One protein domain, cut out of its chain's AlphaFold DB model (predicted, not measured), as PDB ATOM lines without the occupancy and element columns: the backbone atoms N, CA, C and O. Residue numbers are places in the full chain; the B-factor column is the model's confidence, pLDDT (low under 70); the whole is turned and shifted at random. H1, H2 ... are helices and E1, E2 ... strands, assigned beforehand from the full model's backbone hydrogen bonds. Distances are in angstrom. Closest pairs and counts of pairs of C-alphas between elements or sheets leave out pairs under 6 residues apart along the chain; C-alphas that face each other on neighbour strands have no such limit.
ATOM      1  N   LEU A 402     -39.466 -25.753 -43.621       79.82
ATOM      2  CA  LEU A 402     -39.857 -27.111 -43.206       79.82
ATOM      3  C   LEU A 402     -38.628 -28.014 -42.970       79.82
ATOM      4  O   LEU A 402     -38.551 -28.736 -41.986       79.82
ATOM      5  N   VAL A 403     -37.594 -27.879 -43.812       84.29
ATOM      6  CA  VAL A 403     -36.282 -28.525 -43.633       84.29
ATOM      7  C   VAL A 403     -35.590 -28.146 -42.315       84.29
ATOM      8  O   VAL A 403     -35.056 -29.011 -41.631       84.29
ATOM      9  N   LEU A 404     -35.561 -26.868 -41.939       86.33
ATOM     10  CA  LEU A 404     -35.017 -26.408 -40.659       86.33
ATOM     11  C   LEU A 404     -35.810 -26.965 -39.471       86.33
ATOM     12  O   LEU A 404     -35.192 -27.397 -38.499       86.33
ATOM     13  N   ASP A 405     -37.138 -27.011 -39.554       84.49
ATOM     14  CA  ASP A 405     -37.981 -27.596 -38.503       84.49
ATOM     15  C   ASP A 405     -37.761 -29.105 -38.364       84.49
ATOM     16  O   ASP A 405     -37.626 -29.620 -37.251       84.49
ATOM     17  N   ILE A 406     -37.589 -29.808 -39.485       87.53
ATOM     18  CA  ILE A 406     -37.141 -31.201 -39.498       87.53
ATOM     19  C   ILE A 406     -35.802 -31.326 -38.769       87.53
ATOM     20  O   ILE A 406     -35.683 -32.104 -37.825       87.53
ATOM     21  N   LEU A 407     -34.797 -30.531 -39.147       87.91
ATOM     22  CA  LEU A 407     -33.467 -30.582 -38.532       87.91
ATOM     23  C   LEU A 407     -33.506 -30.281 -37.022       87.91
ATOM     24  O   LEU A 407     -32.746 -30.895 -36.270       87.91
ATOM     25  N   ARG A 408     -34.393 -29.385 -36.565       89.76
ATOM     26  CA  ARG A 408     -34.624 -29.098 -35.136       89.76
ATOM     27  C   ARG A 408     -35.171 -30.315 -34.391       89.76
ATOM     28  O   ARG A 408     -34.687 -30.625 -33.306       89.76
ATOM     29  N   ASN A 409     -36.093 -31.053 -35.005       88.10
ATOM     30  CA  ASN A 409     -36.705 -32.246 -34.416       88.10
ATOM     31  C   ASN A 409     -35.787 -33.481 -34.415       88.10
ATOM     32  O   ASN A 409     -36.002 -34.423 -33.650       88.10
ATOM     33  N   LEU A 410     -34.726 -33.487 -35.227       87.26
ATOM     34  CA  LEU A 410     -33.789 -34.611 -35.308       87.26
ATOM     35  C   LEU A 410     -32.747 -34.650 -34.183       87.26
ATOM     36  O   LEU A 410     -31.959 -35.590 -34.146       87.26
ATOM     37  N   HIS A 411     -32.734 -33.695 -33.246       84.64
ATOM     38  CA  HIS A 411     -31.809 -33.698 -32.099       84.64
ATOM     39  C   HIS A 411     -30.347 -33.938 -32.528       84.64
ATOM     40  O   HIS A 411     -29.678 -34.861 -32.048       84.64
ATOM     41  N   LEU A 412     -29.889 -33.179 -33.523       84.12
ATOM     42  CA  LEU A 412     -28.567 -33.334 -34.132       84.12
ATOM     43  C   LEU A 412     -27.450 -32.865 -33.175       84.12
ATOM     44  O   LEU A 412     -27.666 -32.006 -32.324       84.12
ATOM     45  N   MET A 413     -26.244 -33.417 -33.318       76.95
ATOM     46  CA  MET A 413     -25.050 -33.064 -32.537       76.95
ATOM     47  C   MET A 413     -24.618 -31.609 -32.735       76.95
ATOM     48  O   MET A 413     -24.067 -30.991 -31.823       76.95
ATOM     49  N   HIS A 414     -24.825 -31.059 -33.932       80.26
ATOM     50  CA  HIS A 414     -24.590 -29.645 -34.219       80.26
ATOM     51  C   HIS A 414     -25.905 -28.879 -34.375       80.26
ATOM     52  O   HIS A 414     -26.936 -29.456 -34.705       80.26
ATOM     53  N   SER A 415     -25.840 -27.554 -34.188       85.94
ATOM     54  CA  SER A 415     -26.992 -26.660 -34.369       85.94
ATOM     55  C   SER A 415     -27.680 -26.918 -35.725       85.94
ATOM     56  O   SER A 415     -26.998 -26.897 -36.760       85.94
ATOM     57  N   PRO A 416     -29.013 -27.120 -35.741       86.12
ATOM     58  CA  PRO A 416     -29.809 -27.254 -36.962       86.12
ATOM     59  C   PRO A 416     -29.531 -26.145 -37.987       86.12
ATOM     60  O   PRO A 416     -29.420 -26.415 -39.181       86.12
ATOM     61  N   ASP A 417     -29.289 -24.914 -37.526       85.68
ATOM     62  CA  ASP A 417     -28.967 -23.758 -38.370       85.68
ATOM     63  C   ASP A 417     -27.631 -23.900 -39.111       85.68
ATOM     64  O   ASP A 417     -27.446 -23.328 -40.189       85.68
ATOM     65  N   LYS A 418     -26.661 -24.639 -38.553       85.13
ATOM     66  CA  LYS A 418     -25.390 -24.944 -39.234       85.13
ATOM     67  C   LYS A 418     -25.637 -25.876 -40.419       85.13
ATOM     68  O   LYS A 418     -25.127 -25.616 -41.510       85.13
ATOM     69  N   TYR A 419     -26.432 -26.924 -40.212       86.35
ATOM     70  CA  TYR A 419     -26.801 -27.868 -41.267       86.35
ATOM     71  C   TYR A 419     -27.634 -27.197 -42.351       86.35
ATOM     72  O   TYR A 419     -27.280 -27.280 -43.523       86.35
ATOM     73  N   TYR A 420     -28.662 -26.443 -41.960       87.56
ATOM     74  CA  TYR A 420     -29.509 -25.701 -42.885       87.56
ATOM     75  C   TYR A 420     -28.703 -24.710 -43.741       87.56
ATOM     76  O   TYR A 420     -28.857 -24.676 -44.961       87.56
ATOM     77  N   ARG A 421     -27.755 -23.961 -43.153       85.15
ATOM     78  CA  ARG A 421     -26.856 -23.075 -43.919       85.15
ATOM     79  C   ARG A 421     -25.985 -23.832 -44.918       85.15
ATOM     80  O   ARG A 421     -25.787 -23.348 -46.032       85.15
ATOM     81  N   ARG A 422     -25.457 -25.001 -44.540       83.76
ATOM     82  CA  ARG A 422     -24.619 -25.819 -45.430       83.76
ATOM     83  C   ARG A 422     -25.434 -26.425 -46.573       83.76
ATOM     84  O   ARG A 422     -24.984 -26.344 -47.710       83.76
ATOM     85  N   LEU A 423     -26.637 -26.928 -46.287       85.97
ATOM     86  CA  LEU A 423     -27.610 -27.382 -47.285       85.97
ATOM     87  C   LEU A 423     -27.972 -26.252 -48.257       85.97
ATOM     88  O   LEU A 423     -27.869 -26.417 -49.465       85.97
ATOM     89  N   LYS A 424     -28.311 -25.066 -47.743       84.28
ATOM     90  CA  LYS A 424     -28.653 -23.903 -48.573       84.28
ATOM     91  C   LYS A 424     -27.481 -23.451 -49.446       84.28
ATOM     92  O   LYS A 424     -27.685 -23.130 -50.611       84.28
ATOM     93  N   LYS A 425     -26.251 -23.443 -48.909       80.25
ATOM     94  CA  LYS A 425     -25.034 -23.148 -49.687       80.25
ATOM     95  C   LYS A 425     -24.824 -24.179 -50.796       80.25
ATOM     96  O   LYS A 425     -24.513 -23.781 -51.913       80.25
ATOM     97  N   TYR A 426     -25.011 -25.458 -50.476       79.30
ATOM     98  CA  TYR A 426     -24.925 -26.557 -51.428       79.30
ATOM     99  C   TYR A 426     -25.931 -26.378 -52.569       79.30
ATOM    100  O   TYR A 426     -25.507 -26.186 -53.696       79.30
ATOM    101  N   PHE A 427     -27.238 -26.320 -52.296       77.01
ATOM    102  CA  PHE A 427     -28.253 -26.203 -53.354       77.01
ATOM    103  C   PHE A 427     -28.127 -24.911 -54.175       77.01
ATOM    104  O   PHE A 427     -28.276 -24.945 -55.395       77.01
ATOM    105  N   ARG A 428     -27.721 -23.798 -53.545       75.62
ATOM    106  CA  ARG A 428     -27.447 -22.539 -54.251       75.62
ATOM    107  C   ARG A 428     -26.315 -22.661 -55.277       75.62
ATOM    108  O   ARG A 428     -26.361 -21.967 -56.287       75.62
ATOM    109  N   GLN A 429     -25.319 -23.520 -55.039       66.80
ATOM    110  CA  GLN A 429     -24.247 -23.796 -56.005       66.80
ATOM    111  C   GLN A 429     -24.780 -24.458 -57.287       66.80
ATOM    112  O   GLN A 429     -24.176 -24.297 -58.341       66.80
ATOM    113  N   TYR A 430     -25.921 -25.148 -57.204       63.16
ATOM    114  CA  TYR A 430     -26.576 -25.845 -58.316       63.16
ATOM    115  C   TYR A 430     -27.823 -25.110 -58.823       63.16
ATOM    116  O   TYR A 430     -28.725 -25.745 -59.361       63.16
ATOM    117  N   GLU A 431     -27.918 -23.794 -58.595       73.61
ATOM    118  CA  GLU A 431     -29.060 -22.964 -59.024       73.61
ATOM    119  C   GLU A 431     -30.427 -23.513 -58.559       73.61
ATOM    120  O   GLU A 431     -31.457 -23.272 -59.183       73.61
ATOM    121  N   THR A 432     -30.444 -24.256 -57.447       70.34
ATOM    122  CA  THR A 432     -31.641 -24.898 -56.899       70.34
ATOM    123  C   THR A 432     -31.936 -24.332 -55.508       70.34
ATOM    124  O   THR A 432     -31.025 -24.025 -54.735       70.34
ATOM    125  N   GLU A 433     -33.210 -24.179 -55.159       75.87
ATOM    126  CA  GLU A 433     -33.605 -23.765 -53.812       75.87
ATOM    127  C   GLU A 433     -33.736 -24.966 -52.875       75.87
ATOM    128  O   GLU A 433     -34.226 -26.023 -53.264       75.87
ATOM    129  N   LEU A 434     -33.306 -24.801 -51.621       80.23
ATOM    130  CA  LEU A 434     -33.544 -25.806 -50.588       80.23
ATOM    131  C   LEU A 434     -35.025 -25.776 -50.189       80.23
ATOM    132  O   LEU A 434     -35.474 -24.846 -49.522       80.23
ATOM    133  N   ASN A 435     -35.738 -26.828 -50.556       80.59
ATOM    134  CA  ASN A 435     -37.132 -27.116 -50.233       80.59
ATOM    135  C   ASN A 435     -37.270 -28.579 -49.762       80.59
ATOM    136  O   ASN A 435     -36.272 -29.285 -49.597       80.59
ATOM    137  N   ILE A 436     -38.494 -29.040 -49.502       80.63
ATOM    138  CA  ILE A 436     -38.715 -30.398 -48.989       80.63
ATOM    139  C   ILE A 436     -38.342 -31.487 -50.005       80.63
ATOM    140  O   ILE A 436     -37.696 -32.464 -49.635       80.63
ATOM    141  N   ASP A 437     -38.637 -31.280 -51.289       75.89
ATOM    142  CA  ASP A 437     -38.343 -32.245 -52.355       75.89
ATOM    143  C   ASP A 437     -36.837 -32.424 -52.550       75.89
ATOM    144  O   ASP A 437     -36.315 -33.538 -52.616       75.89
ATOM    145  N   THR A 438     -36.107 -31.309 -52.587       80.38
ATOM    146  CA  THR A 438     -34.644 -31.314 -52.670       80.38
ATOM    147  C   THR A 438     -34.024 -31.915 -51.414       80.38
ATOM    148  O   THR A 438     -33.065 -32.675 -51.519       80.38
ATOM    149  N   PHE A 439     -34.603 -31.686 -50.233       82.78
ATOM    150  CA  PHE A 439     -34.175 -32.358 -49.010       82.78
ATOM    151  C   PHE A 439     -34.398 -33.876 -49.066       82.78
ATOM    152  O   PHE A 439     -33.474 -34.629 -48.765       82.78
ATOM    153  N   TYR A 440     -35.565 -34.347 -49.511       81.15
ATOM    154  CA  TYR A 440     -35.828 -35.779 -49.689       81.15
ATOM    155  C   TYR A 440     -34.953 -36.411 -50.777       81.15
ATOM    156  O   TYR A 440     -34.570 -37.575 -50.671       81.15
ATOM    157  N   SER A 441     -34.545 -35.636 -51.783       75.94
ATOM    158  CA  SER A 441     -33.632 -36.114 -52.822       75.94
ATOM    159  C   SER A 441     -32.206 -36.393 -52.322       75.94
ATOM    160  O   SER A 441     -31.473 -37.112 -52.996       75.94
ATOM    161  N   LEU A 442     -31.819 -35.914 -51.128       76.25
ATOM    162  CA  LEU A 442     -30.464 -36.091 -50.577       76.25
ATOM    163  C   LEU A 442     -30.090 -37.554 -50.309       76.25
ATOM    164  O   LEU A 442     -28.903 -37.886 -50.290       76.25
ATOM    165  N   THR A 443     -31.076 -38.426 -50.063       70.55
ATOM    166  CA  THR A 443     -30.837 -39.872 -49.899       70.55
ATOM    167  C   THR A 443     -30.802 -40.626 -51.216       70.55
ATOM    168  O   THR A 443     -30.453 -41.806 -51.215       70.55
ATOM    169  N   ASN A 444     -31.165 -39.991 -52.333       63.26
ATOM    170  CA  ASN A 444     -31.009 -40.638 -53.622       63.26
ATOM    171  C   ASN A 444     -29.510 -40.773 -53.889       63.26
ATOM    172  O   ASN A 444     -28.789 -39.779 -53.988       63.26
ATOM    173  N   GLU A 445     -29.046 -42.018 -54.039       55.96
ATOM    174  CA  GLU A 445     -27.664 -42.322 -54.445       55.96
ATOM    175  C   GLU A 445     -27.294 -41.671 -55.786       55.96
ATOM    176  O   GLU A 445     -26.123 -41.571 -56.134       55.96
ATOM    177  N   ASP A 446     -28.298 -41.186 -56.506       47.61
ATOM    178  CA  ASP A 446     -28.185 -40.422 -57.730       47.61
ATOM    179  C   ASP A 446     -27.497 -39.051 -57.546       47.61
ATOM    180  O   ASP A 446     -26.885 -38.540 -58.486       47.61
ATOM    181  N   GLN A 447     -27.526 -38.465 -56.340       58.21
ATOM    182  CA  GLN A 447     -26.802 -37.231 -56.004       58.21
ATOM    183  C   GLN A 447     -25.407 -37.538 -55.444       58.21
ATOM    184  O   GLN A 447     -25.082 -37.211 -54.303       58.21
ATOM    185  N   MET A 448     -24.567 -38.204 -56.237       55.52
ATOM    186  CA  MET A 448     -23.148 -38.389 -55.917       55.52
ATOM    187  C   MET A 448     -22.370 -37.106 -56.212       55.52
ATOM    188  O   MET A 448     -22.302 -36.650 -57.353       55.52
ATOM    189  N   LEU A 449     -21.745 -36.561 -55.178       59.65
ATOM    190  CA  LEU A 449     -20.712 -35.550 -55.287       59.65
ATOM    191  C   LEU A 449     -19.373 -36.227 -55.413       59.65
ATOM    192  O   LEU A 449     -18.988 -37.023 -54.562       59.65
ATOM    193  N   GLU A 450     -18.658 -35.878 -56.463       50.45
ATOM    194  CA  GLU A 450     -17.270 -36.259 -56.598       50.45
ATOM    195  C   GLU A 450     -16.422 -35.118 -56.049       50.45
ATOM    196  O   GLU A 450     -16.513 -33.983 -56.524       50.45
ATOM    197  N   LEU A 451     -15.663 -35.416 -55.002       56.78
ATOM    198  CA  LEU A 451     -14.677 -34.502 -54.455       56.78
ATOM    199  C   LEU A 451     -13.498 -34.363 -55.426       56.78
ATOM    200  O   LEU A 451     -13.316 -35.176 -56.335       56.78
ATOM    201  N   ASP A 452     -12.655 -33.356 -55.202       44.67
ATOM    202  CA  ASP A 452     -11.436 -33.132 -55.995       44.67
ATOM    203  C   ASP A 452     -10.495 -34.351 -55.967       44.67
ATOM    204  O   ASP A 452      -9.719 -34.590 -56.894       44.67
ATOM    205  N   ASP A 453     -10.628 -35.193 -54.937       45.06
ATOM    206  CA  ASP A 453      -9.906 -36.447 -54.809       45.06
ATOM    207  C   ASP A 453     -10.502 -37.641 -55.565       45.06
ATOM    208  O   ASP A 453      -9.979 -38.755 -55.513       45.06
ATOM    209  N   GLY A 454     -11.575 -37.440 -56.324       44.39
ATOM    210  CA  GLY A 454     -12.291 -38.505 -57.022       44.39
ATOM    211  C   GLY A 454     -13.031 -39.471 -56.096       44.39
ATOM    212  O   GLY A 454     -13.637 -40.424 -56.585       44.39
ATOM    213  N   SER A 455     -13.013 -39.258 -54.775       50.18
ATOM    214  CA  SER A 455     -13.948 -39.942 -53.894       50.18
ATOM    215  C   SER A 455     -15.348 -39.424 -54.197       50.18
ATOM    216  O   SER A 455     -15.594 -38.223 -54.323       50.18
ATOM    217  N   THR A 456     -16.286 -40.348 -54.364       54.99
ATOM    218  CA  THR A 456     -17.692 -39.993 -54.491       54.99
ATOM    219  C   THR A 456     -18.358 -40.164 -53.142       54.99
ATOM    220  O   THR A 456     -18.293 -41.253 -52.563       54.99
ATOM    221  N   MET A 457     -19.053 -39.140 -52.688       61.98
ATOM    222  CA  MET A 457     -19.901 -39.194 -51.510       61.98
ATOM    223  C   MET A 457     -21.299 -38.714 -51.881       61.98
ATOM    224  O   MET A 457     -21.449 -37.951 -52.832       61.98
ATOM    225  N   THR A 458     -22.352 -39.155 -51.194       68.20
ATOM    226  CA  THR A 458     -23.679 -38.581 -51.491       68.20
ATOM    227  C   THR A 458     -23.695 -37.094 -51.132       68.20
ATOM    228  O   THR A 458     -22.909 -36.628 -50.301       68.20
ATOM    229  N   ALA A 459     -24.629 -36.343 -51.713       71.34
ATOM    230  CA  ALA A 459     -24.933 -34.985 -51.281       71.34
ATOM    231  C   ALA A 459     -25.104 -34.916 -49.762       71.34
ATOM    232  O   ALA A 459     -24.544 -34.042 -49.099       71.34
ATOM    233  N   LEU A 460     -25.793 -35.902 -49.188       77.94
ATOM    234  CA  LEU A 460     -25.967 -35.988 -47.750       77.94
ATOM    235  C   LEU A 460     -24.658 -36.244 -46.994       77.94
ATOM    236  O   LEU A 460     -24.433 -35.609 -45.969       77.94
ATOM    237  N   GLU A 461     -23.783 -37.126 -47.484       73.13
ATOM    238  CA  GLU A 461     -22.473 -37.383 -46.871       73.13
ATOM    239  C   GLU A 461     -21.586 -36.131 -46.874       73.13
ATOM    240  O   GLU A 461     -20.954 -35.818 -45.864       73.13
ATOM    241  N   TYR A 462     -21.603 -35.371 -47.971       73.95
ATOM    242  CA  TYR A 462     -20.873 -34.111 -48.078       73.95
ATOM    243  C   TYR A 462     -21.405 -33.049 -47.128       73.95
ATOM    244  O   TYR A 462     -20.638 -32.303 -46.516       73.95
ATOM    245  N   ILE A 463     -22.724 -32.944 -46.999       77.08
ATOM    246  CA  ILE A 463     -23.347 -31.887 -46.210       77.08
ATOM    247  C   ILE A 463     -23.331 -32.242 -44.714       77.08
ATOM    248  O   ILE A 463     -23.102 -31.368 -43.869       77.08
ATOM    249  N   VAL A 464     -23.487 -33.521 -44.372       81.24
ATOM    250  CA  VAL A 464     -23.622 -34.035 -43.002       81.24
ATOM    251  C   VAL A 464     -22.540 -35.094 -42.724       81.24
ATOM    252  O   VAL A 464     -22.800 -36.294 -42.808       81.24
ATOM    253  N   PRO A 465     -21.315 -34.676 -42.349       67.65
ATOM    254  CA  PRO A 465     -20.176 -35.584 -42.180       67.65
ATOM    255  C   PRO A 465     -20.235 -36.421 -40.890       67.65
ATOM    256  O   PRO A 465     -19.512 -37.402 -40.756       67.65
ATOM    257  N   ALA A 466     -21.086 -36.061 -39.922       70.06
ATOM    258  CA  ALA A 466     -21.227 -36.804 -38.672       70.06
ATOM    259  C   ALA A 466     -22.236 -37.949 -38.846       70.06
ATOM    260  O   ALA A 466     -23.440 -37.703 -38.887       70.06
ATOM    261  N   TYR A 467     -21.765 -39.199 -38.903       63.37
ATOM    262  CA  TYR A 467     -22.607 -40.379 -39.167       63.37
ATOM    263  C   TYR A 467     -23.843 -40.480 -38.256       63.37
ATOM    264  O   TYR A 467     -24.918 -40.859 -38.714       63.37
ATOM    265  N   GLY A 468     -23.723 -40.098 -36.977       71.84
ATOM    266  CA  GLY A 468     -24.851 -40.086 -36.040       71.84
ATOM    267  C   GLY A 468     -25.983 -39.148 -36.469       71.84
ATOM    268  O   GLY A 468     -27.147 -39.528 -36.405       71.84
ATOM    269  N   ASP A 469     -25.645 -37.960 -36.962       82.20
ATOM    270  CA  ASP A 469     -26.607 -36.973 -37.460       82.20
ATOM    271  C   ASP A 469     -27.094 -37.325 -38.863       82.20
ATOM    272  O   ASP A 469     -28.288 -37.244 -39.151       82.20
ATOM    273  N   ARG A 470     -26.178 -37.800 -39.712       80.60
ATOM    274  CA  ARG A 470     -26.472 -38.263 -41.067       80.60
ATOM    275  C   ARG A 470     -27.519 -39.365 -41.049       80.60
ATOM    276  O   ARG A 470     -28.537 -39.239 -41.713       80.60
ATOM    277  N   ARG A 471     -27.328 -40.388 -40.213       78.68
ATOM    278  CA  ARG A 471     -28.263 -41.509 -40.074       78.68
ATOM    279  C   ARG A 471     -29.637 -41.057 -39.584       78.68
ATOM    280  O   ARG A 471     -30.638 -41.609 -40.023       78.68
ATOM    281  N   LYS A 472     -29.711 -40.062 -38.691       84.38
ATOM    282  CA  LYS A 472     -31.000 -39.500 -38.254       84.38
ATOM    283  C   LYS A 472     -31.733 -38.835 -39.418       84.38
ATOM    284  O   LYS A 472     -32.927 -39.070 -39.580       84.38
ATOM    285  N   ILE A 473     -31.018 -38.074 -40.250       85.93
ATOM    286  CA  ILE A 473     -31.575 -37.457 -41.460       85.93
ATOM    287  C   ILE A 473     -31.975 -38.525 -42.491       85.93
ATOM    288  O   ILE A 473     -33.097 -38.487 -42.983       85.93
ATOM    289  N   GLU A 474     -31.121 -39.516 -42.765       83.39
ATOM    290  CA  GLU A 474     -31.416 -40.636 -43.676       83.39
ATOM    291  C   GLU A 474     -32.677 -41.394 -43.251       83.39
ATOM    292  O   GLU A 474     -33.555 -41.641 -44.073       83.39
ATOM    293  N   VAL A 475     -32.789 -41.745 -41.965       85.20
ATOM    294  CA  VAL A 475     -33.957 -42.451 -41.420       85.20
ATOM    295  C   VAL A 475     -35.213 -41.598 -41.551       85.20
ATOM    296  O   VAL A 475     -36.250 -42.120 -41.953       85.20
ATOM    297  N   TYR A 476     -35.127 -40.298 -41.259       87.63
ATOM    298  CA  TYR A 476     -36.255 -39.387 -41.421       87.63
ATOM    299  C   TYR A 476     -36.719 -39.310 -42.876       87.63
ATOM    300  O   TYR A 476     -37.908 -39.472 -43.148       87.63
ATOM    301  N   ILE A 477     -35.790 -39.104 -43.811       85.50
ATOM    302  CA  ILE A 477     -36.105 -39.029 -45.239       85.50
ATOM    303  C   ILE A 477     -36.702 -40.362 -45.707       85.50
ATOM    304  O   ILE A 477     -37.773 -40.373 -46.300       85.50
ATOM    305  N   ALA A 478     -36.088 -41.498 -45.365       80.98
ATOM    306  CA  ALA A 478     -36.573 -42.821 -45.765       80.98
ATOM    307  C   ALA A 478     -37.974 -43.155 -45.214       80.98
ATOM    308  O   ALA A 478     -38.732 -43.883 -45.858       80.98
ATOM    309  N   GLN A 479     -38.323 -42.646 -44.028       82.06
ATOM    310  CA  GLN A 479     -39.638 -42.846 -43.412       82.06
ATOM    311  C   GLN A 479     -40.731 -41.952 -44.009       82.06
ATOM    312  O   GLN A 479     -41.884 -42.382 -44.059       82.06
ATOM    313  N   ASN A 480     -40.391 -40.734 -44.444       79.84
ATOM    314  CA  ASN A 480     -41.378 -39.737 -44.871       79.84
ATOM    315  C   ASN A 480     -41.466 -39.567 -46.396       79.84
ATOM    316  O   ASN A 480     -42.554 -39.316 -46.896       79.84
ATOM    317  N   ALA A 481     -40.416 -39.886 -47.159       67.24
ATOM    318  CA  ALA A 481     -40.462 -39.912 -48.628       67.24
ATOM    319  C   ALA A 481     -41.462 -40.947 -49.197       67.24
ATOM    320  O   ALA A 481     -41.773 -40.919 -50.382       67.24
ATOM    321  N   ARG A 482     -41.966 -41.872 -48.364       56.93
ATOM    322  CA  ARG A 482     -43.032 -42.833 -48.708       56.93
ATOM    323  C   ARG A 482     -44.440 -42.389 -48.305       56.93
ATOM    324  O   ARG A 482     -45.386 -43.097 -48.623       56.93
TER     325      ARG A 482
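Overview. This is residues 402 to 482 of the 485 residues of the protein "F-actin capping protein beta subunit, putative" of Trypanosoma cruzi (strain CL Brener) (UniProt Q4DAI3). The two long helices H2 and H5 lie on opposite sides of a small helical cluster, with H1 and H3 between them at one end and the short H4 between them at the other. Beyond H4, the small strand hairpin E1 and E2 lies farthest from the middle. The printed part has 81 residues, in the order H1, H2, H3, E1, E2, H4, H5; it is mostly helix, with one antiparallel sheet, E1 - E2. It is compact, with a radius of gyration of the C-alphas of 11.9 A and spans of 34 by 26 by 26 A.

Arrangement. Start at the hairpin of E1, residues 448 to 450, and E2, residues 456 to 458: N 449 and O 457 are within hydrogen-bond range at 2.7 A. H4, residues 459 to 463, touches H2, residues 416 to 429; their closest C-alphas, of Ile 463 and Arg 422, are 6.2 A apart. With residues 416 to 420 alone, H2 touches H1, residues 402 to 409, in a helical hairpin at a shallow tilt of 30 degrees, opposite ways; the closest C-alphas, of Pro 416 and Leu 407, are 5.2 A apart. H3, residues 436 to 441, only just touches H1, with 3 pairs of C-alphas within 8 A, the closest being Ile 436 and Val 403 at 6.2 A. H5, residues 467 to 480, is apart from H2, and is close but not clearly touching H3, with the closest C-alphas, of Ile 477 and Tyr 440, 5.5 A apart. In the five helices every O i to N i+4 pair is within hydrogen-bond range.

Along the chain. Find C-alpha 402 at (-39.857, -27.111, -43.206), where H1 begins its 10.7 A. H2 runs 20.1 A from C-alpha 416 at (-29.809, -27.254, -36.962). H5 runs 19.6 A to C-alpha 480 at (-41.378, -39.737, -44.871).

Size, cuts and confidence. The C-alphas of Asp 453 and Arg 482, the two farthest apart, are 34.3 A from each other. The printed part has no cut, and no link is long. The mean pLDDT of the printed part is 74.9; look for values under 70 at, among others, residues 444 to 458.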